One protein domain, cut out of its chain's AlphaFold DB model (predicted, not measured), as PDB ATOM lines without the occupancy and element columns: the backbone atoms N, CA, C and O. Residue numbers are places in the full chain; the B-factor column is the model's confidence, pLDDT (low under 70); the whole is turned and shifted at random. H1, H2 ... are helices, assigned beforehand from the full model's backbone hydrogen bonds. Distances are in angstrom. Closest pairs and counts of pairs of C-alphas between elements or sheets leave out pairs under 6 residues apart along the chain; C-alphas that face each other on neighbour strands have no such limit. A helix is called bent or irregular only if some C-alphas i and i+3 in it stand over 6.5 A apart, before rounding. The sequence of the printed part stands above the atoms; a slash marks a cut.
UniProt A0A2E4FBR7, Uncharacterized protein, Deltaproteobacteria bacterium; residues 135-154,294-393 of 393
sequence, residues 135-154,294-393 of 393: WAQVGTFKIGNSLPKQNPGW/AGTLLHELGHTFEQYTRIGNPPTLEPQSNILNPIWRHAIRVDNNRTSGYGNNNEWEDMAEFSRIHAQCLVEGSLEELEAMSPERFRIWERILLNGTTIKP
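What this domain is: This is residues 135 to 154 and 294 to 393 of the 393 residues of an uncharacterized protein of Deltaproteobacteria bacterium (UniProt A0A2E4FBR7). Two long helices, H2 and H4, cross as an X, and H6 runs across them, packing on H2. H3 covers one side, packing on H6 and on one end each of H2 and H4, while short H5 folds back from H4. The printed part has 120 residues with six named helices, H1 to H6 in order, and no named strand: all helix, in mostly crossed packing. It is compact, with a radius of gyration of the C-alphas of 13.8 A and spans of 40 by 34 by 23 A.

Where its parts are: H1, residues 143 to 146, begins at C-alpha (125.607, 137.001, 93.482). H2, residues 294 to 311, is 25.6 A long. H3, residues 323 to 335, 16.2 A, is only just irregular: C-alphas 323 and 326 are 6.7 A apart. H4 is residues 347 to 364, 25.3 A; H5 is 367 to 373. H6, residues 375 to 389, 21.2 A, ends at C-alpha (116.079, 141.638, 69.460).

How they stand to each other: H2 and H4 touch at a steep tilt of 53 degrees, opposite ways; their closest C-alphas, Gly 302 and Ala 352, are 4.1 A apart. H6 touches H2 with residues 384 to 388 alone, about perpendicular at 78 degrees, closest at C-alphas Ile 384 and Phe 305, 6.7 A. H3 touches H6, closest at C-alphas Ala 331 and Glu 376, 5.0 A. H4 and H5 form a helical hairpin, closest at C-alphas Cys 361 and Leu 367, 5.2 A. H1 is close to H4 but not clearly touching: C-alphas Gly 144 and Ile 357 are 6.5 A apart. Every O i to N i+4 pair is within hydrogen-bond range in H2, H4 and H5; H3 has 7 of 9, H6 10 of 11, and H1 is too short for one.

The domain as a whole: The farthest C-alphas, Ala 136 and Pro 393, are 44.1 A apart. Residues 155 to 293 are not printed; C-alphas 154 and 294 are 6.1 A apart across this cut. The links H2 to H3 and H3 to H4 are long. pLDDT is under 70 at residues 148 to 152, 316 and 388 to 393.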
ATOM      1  N   TRP A 135     114.924 125.092  96.791       86.00
ATOM      2  CA  TRP A 135     115.866 126.185  97.059       86.00
ATOM      3  C   TRP A 135     116.898 125.866  98.153       86.00
ATOM      4  O   TRP A 135     117.908 126.565  98.271       86.00
ATOM      5  N   ALA A 136     116.683 124.819  98.956       85.19
ATOM      6  CA  ALA A 136     117.654 124.354  99.946       85.19
ATOM      7  C   ALA A 136     118.901 123.720  99.305       85.19
ATOM      8  O   ALA A 136     119.948 123.659  99.945       85.19
ATOM      9  N   GLN A 137     118.794 123.261  98.055       83.12
ATOM     10  CA  GLN A 137     119.907 122.685  97.296       83.12
ATOM     11  C   GLN A 137     120.721 123.745  96.547       83.12
ATOM     12  O   GLN A 137     121.834 123.461  96.115       83.12
ATOM     13  N   VAL A 138     120.188 124.962  96.416       87.44
ATOM     14  CA  VAL A 138     120.879 126.093  95.793       87.44
ATOM     15  C   VAL A 138     121.817 126.728  96.813       87.44
ATOM     16  O   VAL A 138     121.407 127.052  97.934       87.44
ATOM     17  N   GLY A 139     123.074 126.929  96.414       84.56
ATOM     18  CA  GLY A 139     124.135 127.471  97.251       84.56
ATOM     19  C   GLY A 139     123.739 128.752  97.982       84.56
ATOM     20  O   GLY A 139     122.888 129.526  97.554       84.56
ATOM     21  N   THR A 140     124.350 128.995  99.138       86.81
ATOM     22  CA  THR A 140     123.991 130.131 100.006       86.81
ATOM     23  C   THR A 140     124.576 131.461  99.537       86.81
ATOM     24  O   THR A 140     124.218 132.517 100.061       86.81
ATOM     25  N   PHE A 141     125.512 131.413  98.593       88.19
ATOM     26  CA  PHE A 141     126.209 132.579  98.081       88.19
ATOM     27  C   PHE A 141     125.279 133.426  97.207       88.19
ATOM     28  O   PHE A 141     124.675 132.919  96.265       88.19
ATOM     29  N   LYS A 142     125.164 134.718  97.541       86.31
ATOM     30  CA  LYS A 142     124.320 135.674  96.821       86.31
ATOM     31  C   LYS A 142     125.161 136.470  95.831       86.31
ATOM     32  O   LYS A 142     125.973 137.301  96.252       86.31
ATOM     33  N   ILE A 143     124.936 136.246  94.538       87.19
ATOM     34  CA  ILE A 143     125.607 137.001  93.482       87.19
ATOM     35  C   ILE A 143     125.209 138.473  93.543       87.19
ATOM     36  O   ILE A 143     126.112 139.290  93.543       87.19
ATOM     37  N   GLY A 144     123.935 138.816  93.780       75.12
ATOM     38  CA  GLY A 144     123.456 140.206  93.853       75.12
ATOM     39  C   GLY A 144     124.062 141.051  94.980       75.12
ATOM     40  O   GLY A 144     123.949 142.271  94.966       75.12
ATOM     41  N   ASN A 145     124.703 140.414  95.968       78.81
ATOM     42  CA  ASN A 145     125.451 141.103  97.027       78.81
ATOM     43  C   ASN A 145     126.942 141.264  96.693       78.81
ATOM     44  O   ASN A 145     127.647 142.026  97.350       78.81
ATOM     45  N   SER A 146     127.433 140.460  95.755       77.56
ATOM     46  CA  SER A 146     128.848 140.356  95.384       77.56
ATOM     47  C   SER A 146     129.135 141.104  94.089       77.56
ATOM     48  O   SER A 146     130.233 141.623  93.898       77.56
ATOM     49  N   LEU A 147     128.116 141.172  93.240       73.62
ATOM     50  CA  LEU A 147     128.032 141.928  92.024       73.62
ATOM     51  C   LEU A 147     126.622 142.469  91.884       73.62
ATOM     52  O   LEU A 147     125.646 141.766  92.149       73.62
ATOM     53  N   PRO A 148     126.515 143.646  91.300       66.38
ATOM     54  CA  PRO A 148     127.503 144.734  91.270       66.38
ATOM     55  C   PRO A 148     127.777 145.345  92.664       66.38
ATOM     56  O   PRO A 148     126.980 145.216  93.592       66.38
ATOM     57  N   LYS A 149     128.948 145.979  92.854       66.25
ATOM     58  CA  LYS A 149     129.424 146.452  94.185       66.25
ATOM     59  C   LYS A 149     128.709 147.706  94.685       66.25
ATOM     60  O   LYS A 149     128.813 148.054  95.863       66.25
ATOM     61  N   GLN A 150     128.034 148.408  93.788       62.25
ATOM     62  CA  GLN A 150     127.170 149.538  94.090       62.25
ATOM     63  C   GLN A 150     125.789 149.212  93.536       62.25
ATOM     64  O   GLN A 150     125.674 148.382  92.654       62.25
ATOM     65  N   ASN A 151     124.735 149.822  94.063       66.81
ATOM     66  CA  ASN A 151     123.456 149.892  93.365       66.81
ATOM     67  C   ASN A 151     123.328 151.353  92.923       66.81
ATOM     68  O   ASN A 151     122.858 152.178  93.716       66.81
ATOM     69  N   PRO A 152     123.901 151.739  91.767       66.88
ATOM     70  CA  PRO A 152     123.797 153.096  91.305       66.88
ATOM     71  C   PRO A 152     122.318 153.351  91.044       66.88
ATOM     72  O   PRO A 152     121.682 152.669  90.247       66.88
ATOM     73  N   GLY A 153     121.764 154.377  91.689       78.38
ATOM     74  CA  GLY A 153     120.559 154.991  91.146       78.38
ATOM     75  C   GLY A 153     120.839 155.491  89.722       78.38
ATOM     76  O   GLY A 153     121.991 155.539  89.287       78.38
ATOM     77  N   TRP A 154     119.814 155.953  89.009       79.81
ATOM     78  CA  TRP A 154     119.942 156.424  87.620       79.81
ATOM     79  C   TRP A 154     121.097 157.394  87.343       79.81
ATOM     80  O   TRP A 154     121.601 157.442  86.230       79.81
ATOM     81  N   ALA A 294     115.704 152.227  88.756       86.50
ATOM     82  CA  ALA A 294     116.406 151.466  87.720       86.50
ATOM     83  C   ALA A 294     116.338 149.970  87.980       86.50
ATOM     84  O   ALA A 294     116.002 149.199  87.084       86.50
ATOM     85  N   GLY A 295     116.609 149.574  89.222       89.38
ATOM     86  CA  GLY A 295     116.575 148.181  89.618       89.38
ATOM     87  C   GLY A 295     115.194 147.579  89.403       89.38
ATOM     88  O   GLY A 295     115.091 146.505  88.817       89.38
ATOM     89  N   THR A 296     114.143 148.293  89.810       91.75
ATOM     90  CA  THR A 296     112.758 147.852  89.605       91.75
ATOM     91  C   THR A 296     112.404 147.732  88.125       91.75
ATOM     92  O   THR A 296     111.952 146.675  87.709       91.75
ATOM     93  N   LEU A 297     112.649 148.752  87.297       93.25
ATOM     94  CA  LEU A 297     112.286 148.675  85.876       93.25
ATOM     95  C   LEU A 297     113.038 147.558  85.132       93.25
ATOM     96  O   LEU A 297     112.439 146.852  84.327       93.25
ATOM     97  N   LEU A 298     114.323 147.352  85.428       95.19
ATOM     98  CA  LEU A 298     115.128 146.284  84.817       95.19
ATOM     99  C   LEU A 298     114.735 144.886  85.322       95.19
ATOM    100  O   LEU A 298     114.848 143.907  84.582       95.19
ATOM    101  N   HIS A 299     114.250 144.795  86.562       95.56
ATOM    102  CA  HIS A 299     113.621 143.588  87.089       95.56
ATOM    103  C   HIS A 299     112.325 143.279  86.326       95.56
ATOM    104  O   HIS A 299     112.181 142.179  85.799       95.56
ATOM    105  N   GLU A 300     111.416 144.250  86.187       96.62
ATOM    106  CA  GLU A 300     110.132 144.025  85.507       96.62
ATOM    107  C   GLU A 300     110.295 143.717  84.013       96.62
ATOM    108  O   GLU A 300     109.596 142.856  83.481       96.62
ATOM    109  N   LEU A 301     111.272 144.337  83.342       96.56
ATOM    110  CA  LEU A 301     111.656 143.952  81.979       96.56
ATOM    111  C   LEU A 301     112.153 142.500  81.916       96.56
ATOM    112  O   LEU A 301     111.965 141.827  80.905       96.56
ATOM    113  N   GLY A 302     112.732 141.991  83.007       97.06
ATOM    114  CA  GLY A 302     113.057 140.579  83.170       97.06
ATOM    115  C   GLY A 302     111.837 139.674  83.001       97.06
ATOM    116  O   GLY A 302     111.873 138.740  82.197       97.06
ATOM    117  N   HIS A 303     110.733 140.002  83.680       97.06
ATOM    118  CA  HIS A 303     109.449 139.308  83.514       97.06
ATOM    119  C   HIS A 303     108.892 139.458  82.097       97.06
ATOM    120  O   HIS A 303     108.378 138.491  81.540       97.06
ATOM    121  N   THR A 304     109.019 140.636  81.479       96.00
ATOM    122  CA  THR A 304     108.610 140.847  80.081       96.00
ATOM    123  C   THR A 304     109.315 139.871  79.137       96.00
ATOM    124  O   THR A 304     108.649 139.167  78.377       96.00
ATOM    125  N   PHE A 305     110.646 139.792  79.193       95.88
ATOM    126  CA  PHE A 305     111.430 138.909  78.327       95.88
ATOM    127  C   PHE A 305     111.187 137.420  78.610       95.88
ATOM    128  O   PHE A 305     111.098 136.622  77.671       95.88
ATOM    129  N   GLU A 306     111.044 137.049  79.886       95.19
ATOM    130  CA  GLU A 306     110.658 135.700  80.313       95.19
ATOM    131  C   GLU A 306     109.349 135.284  79.643       95.19
ATOM    132  O   GLU A 306     109.303 134.288  78.918       95.19
ATOM    133  N   GLN A 307     108.299 136.080  79.845       94.69
ATOM    134  CA  GLN A 307     106.959 135.773  79.362       94.69
ATOM    135  C   GLN A 307     106.919 135.753  77.840       94.69
ATOM    136  O   GLN A 307     106.343 134.831  77.266       94.69
ATOM    137  N   TYR A 308     107.585 136.711  77.193       92.50
ATOM    138  CA  TYR A 308     107.697 136.762  75.741       92.50
ATOM    139  C   TYR A 308     108.346 135.496  75.173       92.50
ATOM    140  O   TYR A 308     107.838 134.900  74.225       92.50
ATOM    141  N   THR A 309     109.420 135.014  75.805       92.12
ATOM    142  CA  THR A 309     110.100 133.772  75.409       92.12
ATOM    143  C   THR A 309     109.239 132.540  75.676       92.12
ATOM    144  O   THR A 309     109.134 131.644  74.834       92.12
ATOM    145  N   ARG A 310     108.607 132.473  76.849       92.44
ATOM    146  CA  ARG A 310     107.823 131.311  77.272       92.44
ATOM    147  C   ARG A 310     106.544 131.147  76.459       92.44
ATOM    148  O   ARG A 310     106.201 130.025  76.083       92.44
ATOM    149  N   ILE A 311     105.828 132.246  76.236       91.25
ATOM    150  CA  ILE A 311     104.532 132.275  75.552       91.25
ATOM    151  C   ILE A 311     104.723 132.313  74.033       91.25
ATOM    152  O   ILE A 311     103.921 131.715  73.320       91.25
ATOM    153  N   GLY A 312     105.800 132.937  73.549       85.50
ATOM    154  CA  GLY A 312     106.061 133.141  72.128       85.50
ATOM    155  C   GLY A 312     105.189 134.236  71.510       85.50
ATOM    156  O   GLY A 312     104.251 134.748  72.119       85.50
ATOM    157  N   ASN A 313     105.495 134.568  70.258       81.69
ATOM    158  CA  ASN A 313     104.721 135.480  69.421       81.69
ATOM    159  C   ASN A 313     104.766 135.026  67.949       81.69
ATOM    160  O   ASN A 313     105.514 135.589  67.140       81.69
ATOM    161  N   PRO A 314     104.034 133.968  67.569       75.38
ATOM    162  CA  PRO A 314     104.063 133.475  66.198       75.38
ATOM    163  C   PRO A 314     103.592 134.542  65.188       75.38
ATOM    164  O   PRO A 314     102.635 135.263  65.466       75.38
ATOM    165  N   PRO A 315     104.214 134.638  63.997       70.75
ATOM    166  CA  PRO A 315     105.272 133.766  63.477       70.75
ATOM    167  C   PRO A 315     106.697 134.214  63.858       70.75
ATOM    168  O   PRO A 315     107.664 133.636  63.373       70.75
ATOM    169  N   THR A 316     106.841 135.272  64.660       68.88
ATOM    170  CA  THR A 316     108.136 135.914  64.946       68.88
ATOM    171  C   THR A 316     108.966 135.174  65.992       68.88
ATOM    172  O   THR A 316     110.188 135.135  65.877       68.88
ATOM    173  N   LEU A 317     108.311 134.540  66.969       79.00
ATOM    174  CA  LEU A 317     108.963 133.755  68.010       79.00
ATOM    175  C   LEU A 317     108.117 132.534  68.372       79.00
ATOM    176  O   LEU A 317     106.964 132.665  68.783       79.00
ATOM    177  N   GLU A 318     108.699 131.345  68.246       83.44
ATOM    178  CA  GLU A 318     108.057 130.111  68.698       83.44
ATOM    179  C   GLU A 318     108.047 130.028  70.237       83.44
ATOM    180  O   GLU A 318     109.067 130.345  70.861       83.44
ATOM    181  N   PRO A 319     106.945 129.571  70.860       87.88
ATOM    182  CA  PRO A 319     106.856 129.432  72.312       87.88
ATOM    183  C   PRO A 319     107.907 128.472  72.884       87.88
ATOM    184  O   PRO A 319     108.088 127.360  72.380       87.88
ATOM    185  N   GLN A 320     108.537 128.849  73.997       90.00
ATOM    186  CA  GLN A 320     109.442 127.986  74.766       90.00
ATOM    187  C   GLN A 320     108.891 127.747  76.170       90.00
ATOM    188  O   GLN A 320     109.430 128.218  77.171       90.00
ATOM    189  N   SER A 321     107.802 126.981  76.256       89.44
ATOM    190  CA  SER A 321     107.091 126.702  77.515       89.44
ATOM    191  C   SER A 321     107.967 126.088  78.616       89.44
ATOM    192  O   SER A 321     107.634 126.178  79.795       89.44
ATOM    193  N   ASN A 322     109.096 125.490  78.237       89.06
ATOM    194  CA  ASN A 322     110.048 124.830  79.117       89.06
ATOM    195  C   ASN A 322     111.221 125.725  79.575       89.06
ATOM    196  O   ASN A 322     112.152 125.225  80.215       89.06
ATOM    197  N   ILE A 323     111.198 127.028  79.250       92.88
ATOM    198  CA  ILE A 323     112.290 127.959  79.574       92.88
ATOM    199  C   ILE A 323     112.508 128.088  81.084       92.88
ATOM    200  O   ILE A 323     113.643 128.015  81.541       92.88
ATOM    201  N   LEU A 324     111.435 128.184  81.872       93.06
ATOM    202  CA  LEU A 324     111.513 128.211  83.334       93.06
ATOM    203  C   LEU A 324     111.810 126.821  83.917       93.06
ATOM    204  O   LEU A 324     112.701 126.662  84.753       93.06
ATOM    205  N   ASN A 325     111.099 125.796  83.442       89.94
ATOM    206  CA  ASN A 325     111.254 124.406  83.872       89.94
ATOM    207  C   ASN A 325     111.246 123.473  82.646       89.94
ATOM    208  O   ASN A 325     110.236 123.443  81.943       89.94
ATOM    209  N   PRO A 326     112.316 122.698  82.387       90.69
ATOM    210  CA  PRO A 326     113.469 122.451  83.262       90.69
ATOM    211  C   PRO A 326     114.690 123.345  83.003       90.69
ATOM    212  O   PRO A 326     115.653 123.266  83.766       90.69
ATOM    213  N   ILE A 327     114.681 124.193  81.969       91.38
ATOM    214  CA  ILE A 327     115.891 124.878  81.482       91.38
ATOM    215  C   ILE A 327     116.492 125.823  82.539       91.38
ATOM    216  O   ILE A 327     117.643 125.637  82.938       91.38
ATOM    217  N   TRP A 328     115.730 126.804  83.031       94.69
ATOM    218  CA  TRP A 328     116.234 127.769  84.014       94.69
ATOM    219  C   TRP A 328     116.494 127.125  85.378       94.69
ATOM    220  O   TRP A 328     117.533 127.366  85.991       94.69
ATOM    221  N   ARG A 329     115.616 126.220  85.834       92.19
ATOM    222  CA  ARG A 329     115.837 125.434  87.064       92.19
ATOM    223  C   ARG A 329     117.148 124.650  87.042       92.19
ATOM    224  O   ARG A 329     117.835 124.576  88.062       92.19
ATOM    225  N   HIS A 330     117.514 124.074  85.899       91.00
ATOM    226  CA  HIS A 330     118.803 123.409  85.747       91.00
ATOM    227  C   HIS A 330     119.964 124.398  85.892       91.00
ATOM    228  O   HIS A 330     120.883 124.136  86.669       91.00
ATOM    229  N   ALA A 331     119.892 125.554  85.229       93.69
ATOM    230  CA  ALA A 331     120.903 126.603  85.355       93.69
ATOM    231  C   ALA A 331     121.071 127.081  86.805       93.69
ATOM    232  O   ALA A 331     122.197 127.183  87.290       93.69
ATOM    233  N   ILE A 332     119.966 127.257  87.542       93.75
ATOM    234  CA  ILE A 332     119.993 127.594  88.972       93.75
ATOM    235  C   ILE A 332     120.802 126.568  89.782       93.75
ATOM    236  O   ILE A 332     121.610 126.945  90.637       93.75
ATOM    237  N   ARG A 333     120.606 125.269  89.522       91.00
ATOM    238  CA  ARG A 333     121.333 124.197  90.220       91.00
ATOM    239  C   ARG A 333     122.806 124.139  89.840       91.00
ATOM    240  O   ARG A 333     123.635 123.943  90.724       91.00
ATOM    241  N   VAL A 334     123.121 124.271  88.553       91.94
ATOM    242  CA  VAL A 334     124.496 124.163  88.044       91.94
ATOM    243  C   VAL A 334     125.352 125.326  88.524       91.94
ATOM    244  O   VAL A 334     126.425 125.100  89.083       91.94
ATOM    245  N   ASP A 335     124.853 126.552  88.383       94.06
ATOM    246  CA  ASP A 335     125.557 127.755  88.836       94.06
ATOM    247  C   ASP A 335     125.645 127.819  90.371       94.06
ATOM    248  O   ASP A 335     126.538 128.455  90.933       94.06
ATOM    249  N   ASN A 336     124.726 127.128  91.059       93.56
ATOM    250  CA  ASN A 336     124.747 126.873  92.497       93.56
ATOM    251  C   ASN A 336     124.945 128.141  93.350       93.56
ATOM    252  O   ASN A 336     125.694 128.175  94.332       93.56
ATOM    253  N   ASN A 337     124.256 129.205  92.962       92.31
ATOM    254  CA  ASN A 337     124.275 130.495  93.630       92.31
ATOM    255  C   ASN A 337     122.890 131.154  93.557       92.31
ATOM    256  O   ASN A 337     122.013 130.713  92.811       92.31
ATOM    257  N   ARG A 338     122.693 132.200  94.358       90.00
ATOM    258  CA  ARG A 338     121.422 132.919  94.506       90.00
ATOM    259  C   ARG A 338     121.524 134.312  93.912       90.00
ATOM    260  O   ARG A 338     122.464 135.032  94.235       90.00
ATOM    261  N   THR A 339     120.537 134.728  93.132       90.88
ATOM    262  CA  THR A 339     120.461 136.084  92.561       90.88
ATOM    263  C   THR A 339     120.274 137.140  93.646       90.88
ATOM    264  O   THR A 339     121.128 138.007  93.823       90.88
ATOM    265  N   SER A 340     119.229 137.023  94.465       87.88
ATOM    266  CA  SER A 340     118.981 137.915  95.603       87.88
ATOM    267  C   SER A 340     118.241 137.193  96.732       87.88
ATOM    268  O   SER A 340     118.153 135.972  96.740       87.88
ATOM    269  N   GLY A 341     117.765 137.904  97.762       83.56
ATOM    270  CA  GLY A 341     116.819 137.318  98.723       83.56
ATOM    271  C   GLY A 341     115.457 137.032  98.084       83.56
ATOM    272  O   GLY A 341     114.895 135.971  98.327       83.56
ATOM    273  N   TYR A 342     114.995 137.965  97.250       80.25
ATOM    274  CA  TYR A 342     113.701 137.952  96.571       80.25
ATOM    275  C   TYR A 342     113.640 136.907  95.447       80.25
ATOM    276  O   TYR A 342     112.694 136.126  95.391       80.25
ATOM    277  N   GLY A 343     114.704 136.790  94.646       78.69
ATOM    278  CA  GLY A 343     114.789 135.804  93.562       78.69
ATOM    279  C   GLY A 343     114.762 134.341  94.026       78.69
ATOM    280  O   GLY A 343     114.466 133.452  93.246       78.69
ATOM    281  N   ASN A 344     114.984 134.057  95.315       81.12
ATOM    282  CA  ASN A 344     114.940 132.680  95.835       81.12
ATOM    283  C   ASN A 344     113.525 132.183  96.159       81.12
ATOM    284  O   ASN A 344     113.384 131.182  96.863       81.12
ATOM    285  N   ASN A 345     112.492 132.917  95.758       79.25
ATOM    286  CA  ASN A 345     111.114 132.529  96.024       79.25
ATOM    287  C   ASN A 345     110.588 131.573  94.946       79.25
ATOM    288  O   ASN A 345     109.840 130.651  95.263       79.25
ATOM    289  N   ASN A 346     110.987 131.767  93.689       91.00
ATOM    290  CA  ASN A 346     110.586 130.963  92.534       91.00
ATOM    291  C   ASN A 346     111.479 131.304  91.322       91.00
ATOM    292  O   ASN A 346     112.232 132.278  91.334       91.00
ATOM    293  N   GLU A 347     111.430 130.470  90.289       93.44
ATOM    294  CA  GLU A 347     112.296 130.591  89.116       93.44
ATOM    295  C   GLU A 347     112.058 131.848  88.266       93.44
ATOM    296  O   GLU A 347     113.013 132.339  87.664       93.44
ATOM    297  N   TRP A 348     110.834 132.385  88.219       94.19
ATOM    298  CA  TRP A 348     110.550 133.601  87.446       94.19
ATOM    299  C   TRP A 348     111.121 134.849  88.131       94.19
ATOM    300  O   TRP A 348     111.710 135.691  87.462       94.19
ATOM    301  N   GLU A 349     111.061 134.929  89.463       94.81
ATOM    302  CA  GLU A 349     111.712 135.999  90.228       94.81
ATOM    303  C   GLU A 349     113.241 135.882  90.209       94.81
ATOM    304  O   GLU A 349     113.930 136.900  90.180       94.81
ATOM    305  N   ASP A 350     113.803 134.665  90.200       96.25
ATOM    306  CA  ASP A 350     115.250 134.483  90.005       96.25
ATOM    307  C   ASP A 350     115.693 135.020  88.642       96.25
ATOM    308  O   ASP A 350     116.688 135.738  88.565       96.25
ATOM    309  N   MET A 351     114.947 134.719  87.574       97.19
ATOM    310  CA  MET A 351     115.248 135.222  86.233       97.19
ATOM    311  C   MET A 351     115.128 136.749  86.153       97.19
ATOM    312  O   MET A 351     116.022 137.400  85.616       97.19
ATOM    313  N   ALA A 352     114.081 137.336  86.736       96.62
ATOM    314  CA  ALA A 352     113.903 138.787  86.772       96.62
ATOM    315  C   ALA A 352     114.984 139.505  87.605       96.62
ATOM    316  O   ALA A 352     115.508 140.551  87.217       96.62
ATOM    317  N   GLU A 353     115.428 138.911  88.712       95.50
ATOM    318  CA  GLU A 353     116.579 139.424  89.456       95.50
ATOM    319  C   GLU A 353     117.892 139.269  88.687       95.50
ATOM    320  O   GLU A 353     118.741 140.162  88.737       95.50
ATOM    321  N   PHE A 354     118.066 138.167  87.954       96.44
ATOM    322  CA  PHE A 354     119.220 137.980  87.082       96.44
ATOM    323  C   PHE A 354     119.249 139.036  85.971       96.44
ATOM    324  O   PHE A 354     120.296 139.637  85.749       96.44
ATOM    325  N   SER A 355     118.100 139.334  85.357       96.75
ATOM    326  CA  SER A 355     117.915 140.424  84.390       96.75
ATOM    327  C   SER A 355     118.424 141.761  84.929       96.75
ATOM    328  O   SER A 355     119.231 142.432  84.283       96.75
ATOM    329  N   ARG A 356     118.019 142.125  86.151       94.88
ATOM    330  CA  ARG A 356     118.470 143.350  86.819       94.88
ATOM    331  C   ARG A 356     119.986 143.367  87.044       94.88
ATOM    332  O   ARG A 356     120.637 144.366  86.748       94.88
ATOM    333  N   ILE A 357     120.550 142.280  87.580       94.88
ATOM    334  CA  ILE A 357     121.998 142.152  87.834       94.88
ATOM    335  C   ILE A 357     122.776 142.246  86.520       94.88
ATOM    336  O   ILE A 357     123.784 142.942  86.453       94.88
ATOM    337  N   HIS A 358     122.287 141.584  85.474       95.81
ATOM    338  CA  HIS A 358     122.885 141.582  84.150       95.81
ATOM    339  C   HIS A 358     122.950 142.986  83.545       95.81
ATOM    340  O   HIS A 358     124.036 143.456  83.209       95.81
ATOM    341  N   ALA A 359     121.815 143.690  83.485       94.25
ATOM    342  CA  ALA A 359     121.740 145.063  82.987       94.25
ATOM    343  C   ALA A 359     122.716 145.996  83.713       94.25
ATOM    344  O   ALA A 359     123.359 146.855  83.109       94.25
ATOM    345  N   GLN A 360     122.853 145.808  85.021       92.44
ATOM    346  CA  GLN A 360     123.758 146.614  85.812       92.44
ATOM    347  C   GLN A 360     125.233 146.243  85.579       92.44
ATOM    348  O   GLN A 360     126.074 147.131  85.452       92.44
ATOM    349  N   CYS A 361     125.559 144.954  85.452       93.12
ATOM    350  CA  CYS A 361     126.901 144.498  85.082       93.12
ATOM    351  C   CYS A 361     127.319 144.982  83.686       93.12
ATOM    352  O   CYS A 361     128.495 145.277  83.478       93.12
ATOM    353  N   LEU A 362     126.382 145.098  82.743       91.31
ATOM    354  CA  LEU A 362     126.636 145.694  81.431       91.31
ATOM    355  C   LEU A 362     127.084 147.158  81.573       91.31
ATOM    356  O   LEU A 362     128.087 147.561  80.989       91.31
ATOM    357  N   VAL A 363     126.400 147.933  82.417       89.06
ATOM    358  CA  VAL A 363     126.736 149.341  82.685       89.06
ATOM    359  C   VAL A 363     128.070 149.502  83.414       89.06
ATOM    360  O   VAL A 363     128.840 150.412  83.103       89.06
ATOM    361  N   GLU A 364     128.368 148.625  84.372       89.25
ATOM    362  CA  GLU A 364     129.614 148.667  85.148       89.25
ATOM    363  C   GLU A 364     130.811 148.031  84.419       89.25
ATOM    364  O   GLU A 364     131.949 148.159  84.877       89.25
ATOM    365  N   GLY A 365     130.583 147.368  83.280       89.81
ATOM    366  CA  GLY A 365     131.618 146.648  82.538       89.81
ATOM    367  C   GLY A 365     132.097 145.374  83.243       89.81
ATOM    368  O   GLY A 365     133.255 144.989  83.094       89.81
ATOM    369  N   SER A 366     131.226 144.726  84.023       92.12
ATOM    370  CA  SER A 366     131.520 143.537  84.834       92.12
ATOM    371  C   SER A 366     130.804 142.268  84.351       92.12
ATOM    372  O   SER A 366     130.615 141.332  85.129       92.12
ATOM    373  N   LEU A 367     130.390 142.211  83.078       93.38
ATOM    374  CA  LEU A 367     129.733 141.025  82.512       93.38
ATOM    375  C   LEU A 367     130.615 139.774  82.549       93.38
ATOM    376  O   LEU A 367     130.111 138.708  82.881       93.38
ATOM    377  N   GLU A 368     131.925 139.901  82.309       93.56
ATOM    378  CA  GLU A 368     132.857 138.764  82.396       93.56
ATOM    379  C   GLU A 368     132.872 138.136  83.803       93.56
ATOM    380  O   GLU A 368     132.981 136.919  83.953       93.56
ATOM    381  N   GLU A 369     132.734 138.953  84.856       94.56
ATOM    382  CA  GLU A 369     132.652 138.453  86.233       94.56
ATOM    383  C   GLU A 369     131.310 137.748  86.486       94.56
ATOM    384  O   GLU A 369     131.281 136.698  87.131       94.56
ATOM    385  N   LEU A 370     130.208 138.282  85.943       95.38
ATOM    386  CA  LEU A 370     128.888 137.656  86.038       95.38
ATOM    387  C   LEU A 370     128.839 136.309  85.301       95.38
ATOM    388  O   LEU A 370     128.354 135.333  85.872       95.38
ATOM    389  N   GLU A 371     129.378 136.238  84.082       95.75
ATOM    390  CA  GLU A 371     129.500 135.003  83.298       95.75
ATOM    391  C   GLU A 371     130.327 133.954  84.050       95.75
ATOM    392  O   GLU A 371     129.931 132.796  84.144       95.75
ATOM    393  N   ALA A 372     131.448 134.353  84.659       94.94
ATOM    394  CA  ALA A 372     132.281 133.436  85.434       94.94
ATOM    395  C   ALA A 372     131.573 132.890  86.688       94.94
ATOM    396  O   ALA A 372     131.869 131.775  87.127       94.94
ATOM    397  N   MET A 373     130.673 133.670  87.291       93.88
ATOM    398  CA  MET A 373     129.952 133.292  88.509       93.88
ATOM    399  C   MET A 373     128.694 132.472  88.225       93.88
ATOM    400  O   MET A 373     128.386 131.572  89.005       93.88
ATOM    401  N   SER A 374     127.987 132.772  87.135       95.81
ATOM    402  CA  SER A 374     126.713 132.149  86.763       95.81
ATOM    403  C   SER A 374     126.665 131.814  85.267       95.81
ATOM    404  O   SER A 374     125.864 132.402  84.534       95.81
ATOM    405  N   PRO A 375     127.538 130.914  84.787       95.19
ATOM    406  CA  PRO A 375     127.726 130.677  83.358       95.19
ATOM    407  C   PRO A 375     126.469 130.164  82.649       95.19
ATOM    408  O   PRO A 375     126.190 130.599  81.530       95.19
ATOM    409  N   GLU A 376     125.677 129.277  83.264       94.94
ATOM    410  CA  GLU A 376     124.484 128.746  82.596       94.94
ATOM    411  C   GLU A 376     123.349 129.766  82.551       94.94
ATOM    412  O   GLU A 376     122.727 129.937  81.498       94.94
ATOM    413  N   ARG A 377     123.100 130.490  83.650       96.25
ATOM    414  CA  ARG A 377     122.111 131.576  83.644       96.25
ATOM    415  C   ARG A 377     122.508 132.683  82.675       96.25
ATOM    416  O   ARG A 377     121.654 133.133  81.919       96.25
ATOM    417  N   PHE A 378     123.785 133.071  82.649       95.88
ATOM    418  CA  PHE A 378     124.307 134.081  81.725       95.88
ATOM    419  C   PHE A 378     124.064 133.674  80.271       95.88
ATOM    420  O   PHE A 378     123.434 134.407  79.513       95.88
ATOM    421  N   ARG A 379     124.464 132.450  79.903       93.81
ATOM    422  CA  ARG A 379     124.276 131.912  78.551       93.81
ATOM    423  C   ARG A 379     122.806 131.878  78.126       93.81
ATOM    424  O   ARG A 379     122.504 132.145  76.966       93.81
ATOM    425  N   ILE A 380     121.894 131.486  79.016       94.06
ATOM    426  CA  ILE A 380     120.459 131.452  78.699       94.06
ATOM    427  C   ILE A 380     119.908 132.876  78.572       94.06
ATOM    428  O   ILE A 380     119.193 133.153  77.612       94.06
ATOM    429  N   TRP A 381     120.259 133.767  79.501       96.06
ATOM    430  CA  TRP A 381     119.771 135.143  79.528       96.06
ATOM    431  C   TRP A 381     120.189 135.941  78.291       96.06
ATOM    432  O   TRP A 381     119.337 136.537  77.637       96.06
ATOM    433  N   GLU A 382     121.458 135.859  77.891       92.62
ATOM    434  CA  GLU A 382     121.948 136.507  76.666       92.62
ATOM    435  C   GLU A 382     121.167 136.046  75.433       92.62
ATOM    436  O   GLU A 382     120.835 136.829  74.547       92.62
ATOM    437  N   ARG A 383     120.774 134.770  75.392       88.38
ATOM    438  CA  ARG A 383     119.953 134.249  74.295       88.38
ATOM    439  C   ARG A 383     118.504 134.709  74.350       88.38
ATOM    440  O   ARG A 383     117.895 134.856  73.295       88.38
ATOM    441  N   ILE A 384     117.951 134.930  75.539       91.75
ATOM    442  CA  ILE A 384     116.626 135.535  75.708       91.75
ATOM    443  C   ILE A 384     116.638 136.971  75.173       91.75
ATOM    444  O   ILE A 384     115.782 137.314  74.356       91.75
ATOM    445  N   LEU A 385     117.634 137.777  75.564       90.00
ATOM    446  CA  LEU A 385     117.796 139.146  75.066       90.00
ATOM    447  C   LEU A 385     117.926 139.163  73.538       90.00
ATOM    448  O   LEU A 385     117.181 139.869  72.858       90.00
ATOM    449  N   LEU A 386     118.790 138.306  72.988       78.38
ATOM    450  CA  LEU A 386     118.993 138.207  71.544       78.38
ATOM    451  C   LEU A 386     117.723 137.795  70.791       78.38
ATOM    452  O   LEU A 386     117.372 138.437  69.803       78.38
ATOM    453  N   ASN A 387     116.997 136.781  71.269       72.69
ATOM    454  CA  ASN A 387     115.749 136.339  70.640       72.69
ATOM    455  C   ASN A 387     114.683 137.441  70.624       72.69
ATOM    456  O   ASN A 387     113.958 137.561  69.636       72.69
ATOM    457  N   GLY A 388     114.614 138.266  71.675       58.22
ATOM    458  CA  GLY A 388     113.794 139.476  71.655       58.22
ATOM    459  C   GLY A 388     114.239 140.424  70.536       58.22
ATOM    460  O   GLY A 388     113.442 140.894  69.736       58.22
ATOM    461  N   THR A 389     115.540 140.642  70.398       57.00
ATOM    462  CA  THR A 389     116.079 141.638  69.460       57.00
ATOM    463  C   THR A 389     116.093 141.233  67.980       57.00
ATOM    464  O   THR A 389     116.159 142.102  67.113       57.00
ATOM    465  N   THR A 390     116.004 139.940  67.658       47.59
ATOM    466  CA  THR A 390     116.065 139.422  66.274       47.59
ATOM    467  C   THR A 390     114.780 139.581  65.455       47.59
ATOM    468  O   THR A 390     114.704 139.111  64.315       47.59
ATOM    469  N   ILE A 391     113.755 140.240  65.994       38.38
ATOM    470  CA  ILE A 391     112.488 140.427  65.288       38.38
ATOM    471  C   ILE A 391     112.591 141.650  64.382       38.38
ATOM    472  O   ILE A 391     112.738 142.784  64.838       38.38
ATOM    473  N   LYS A 392     112.532 141.367  63.075       28.61
ATOM    474  CA  LYS A 392     112.544 142.355  61.994       28.61
ATOM    475  C   LYS A 392     111.516 143.465  62.279       28.61
ATOM    476  O   LYS A 392     110.381 143.112  62.606       28.61
ATOM    477  N   PRO A 393     111.882 144.757  62.164       32.16
ATOM    478  CA  PRO A 393     110.884 145.808  62.014       32.16
ATOM    479  C   PRO A 393     110.003 145.561  60.785       32.16
ATOM    480  O   PRO A 393     110.499 144.956  59.798       32.16
TER     481      PRO A 393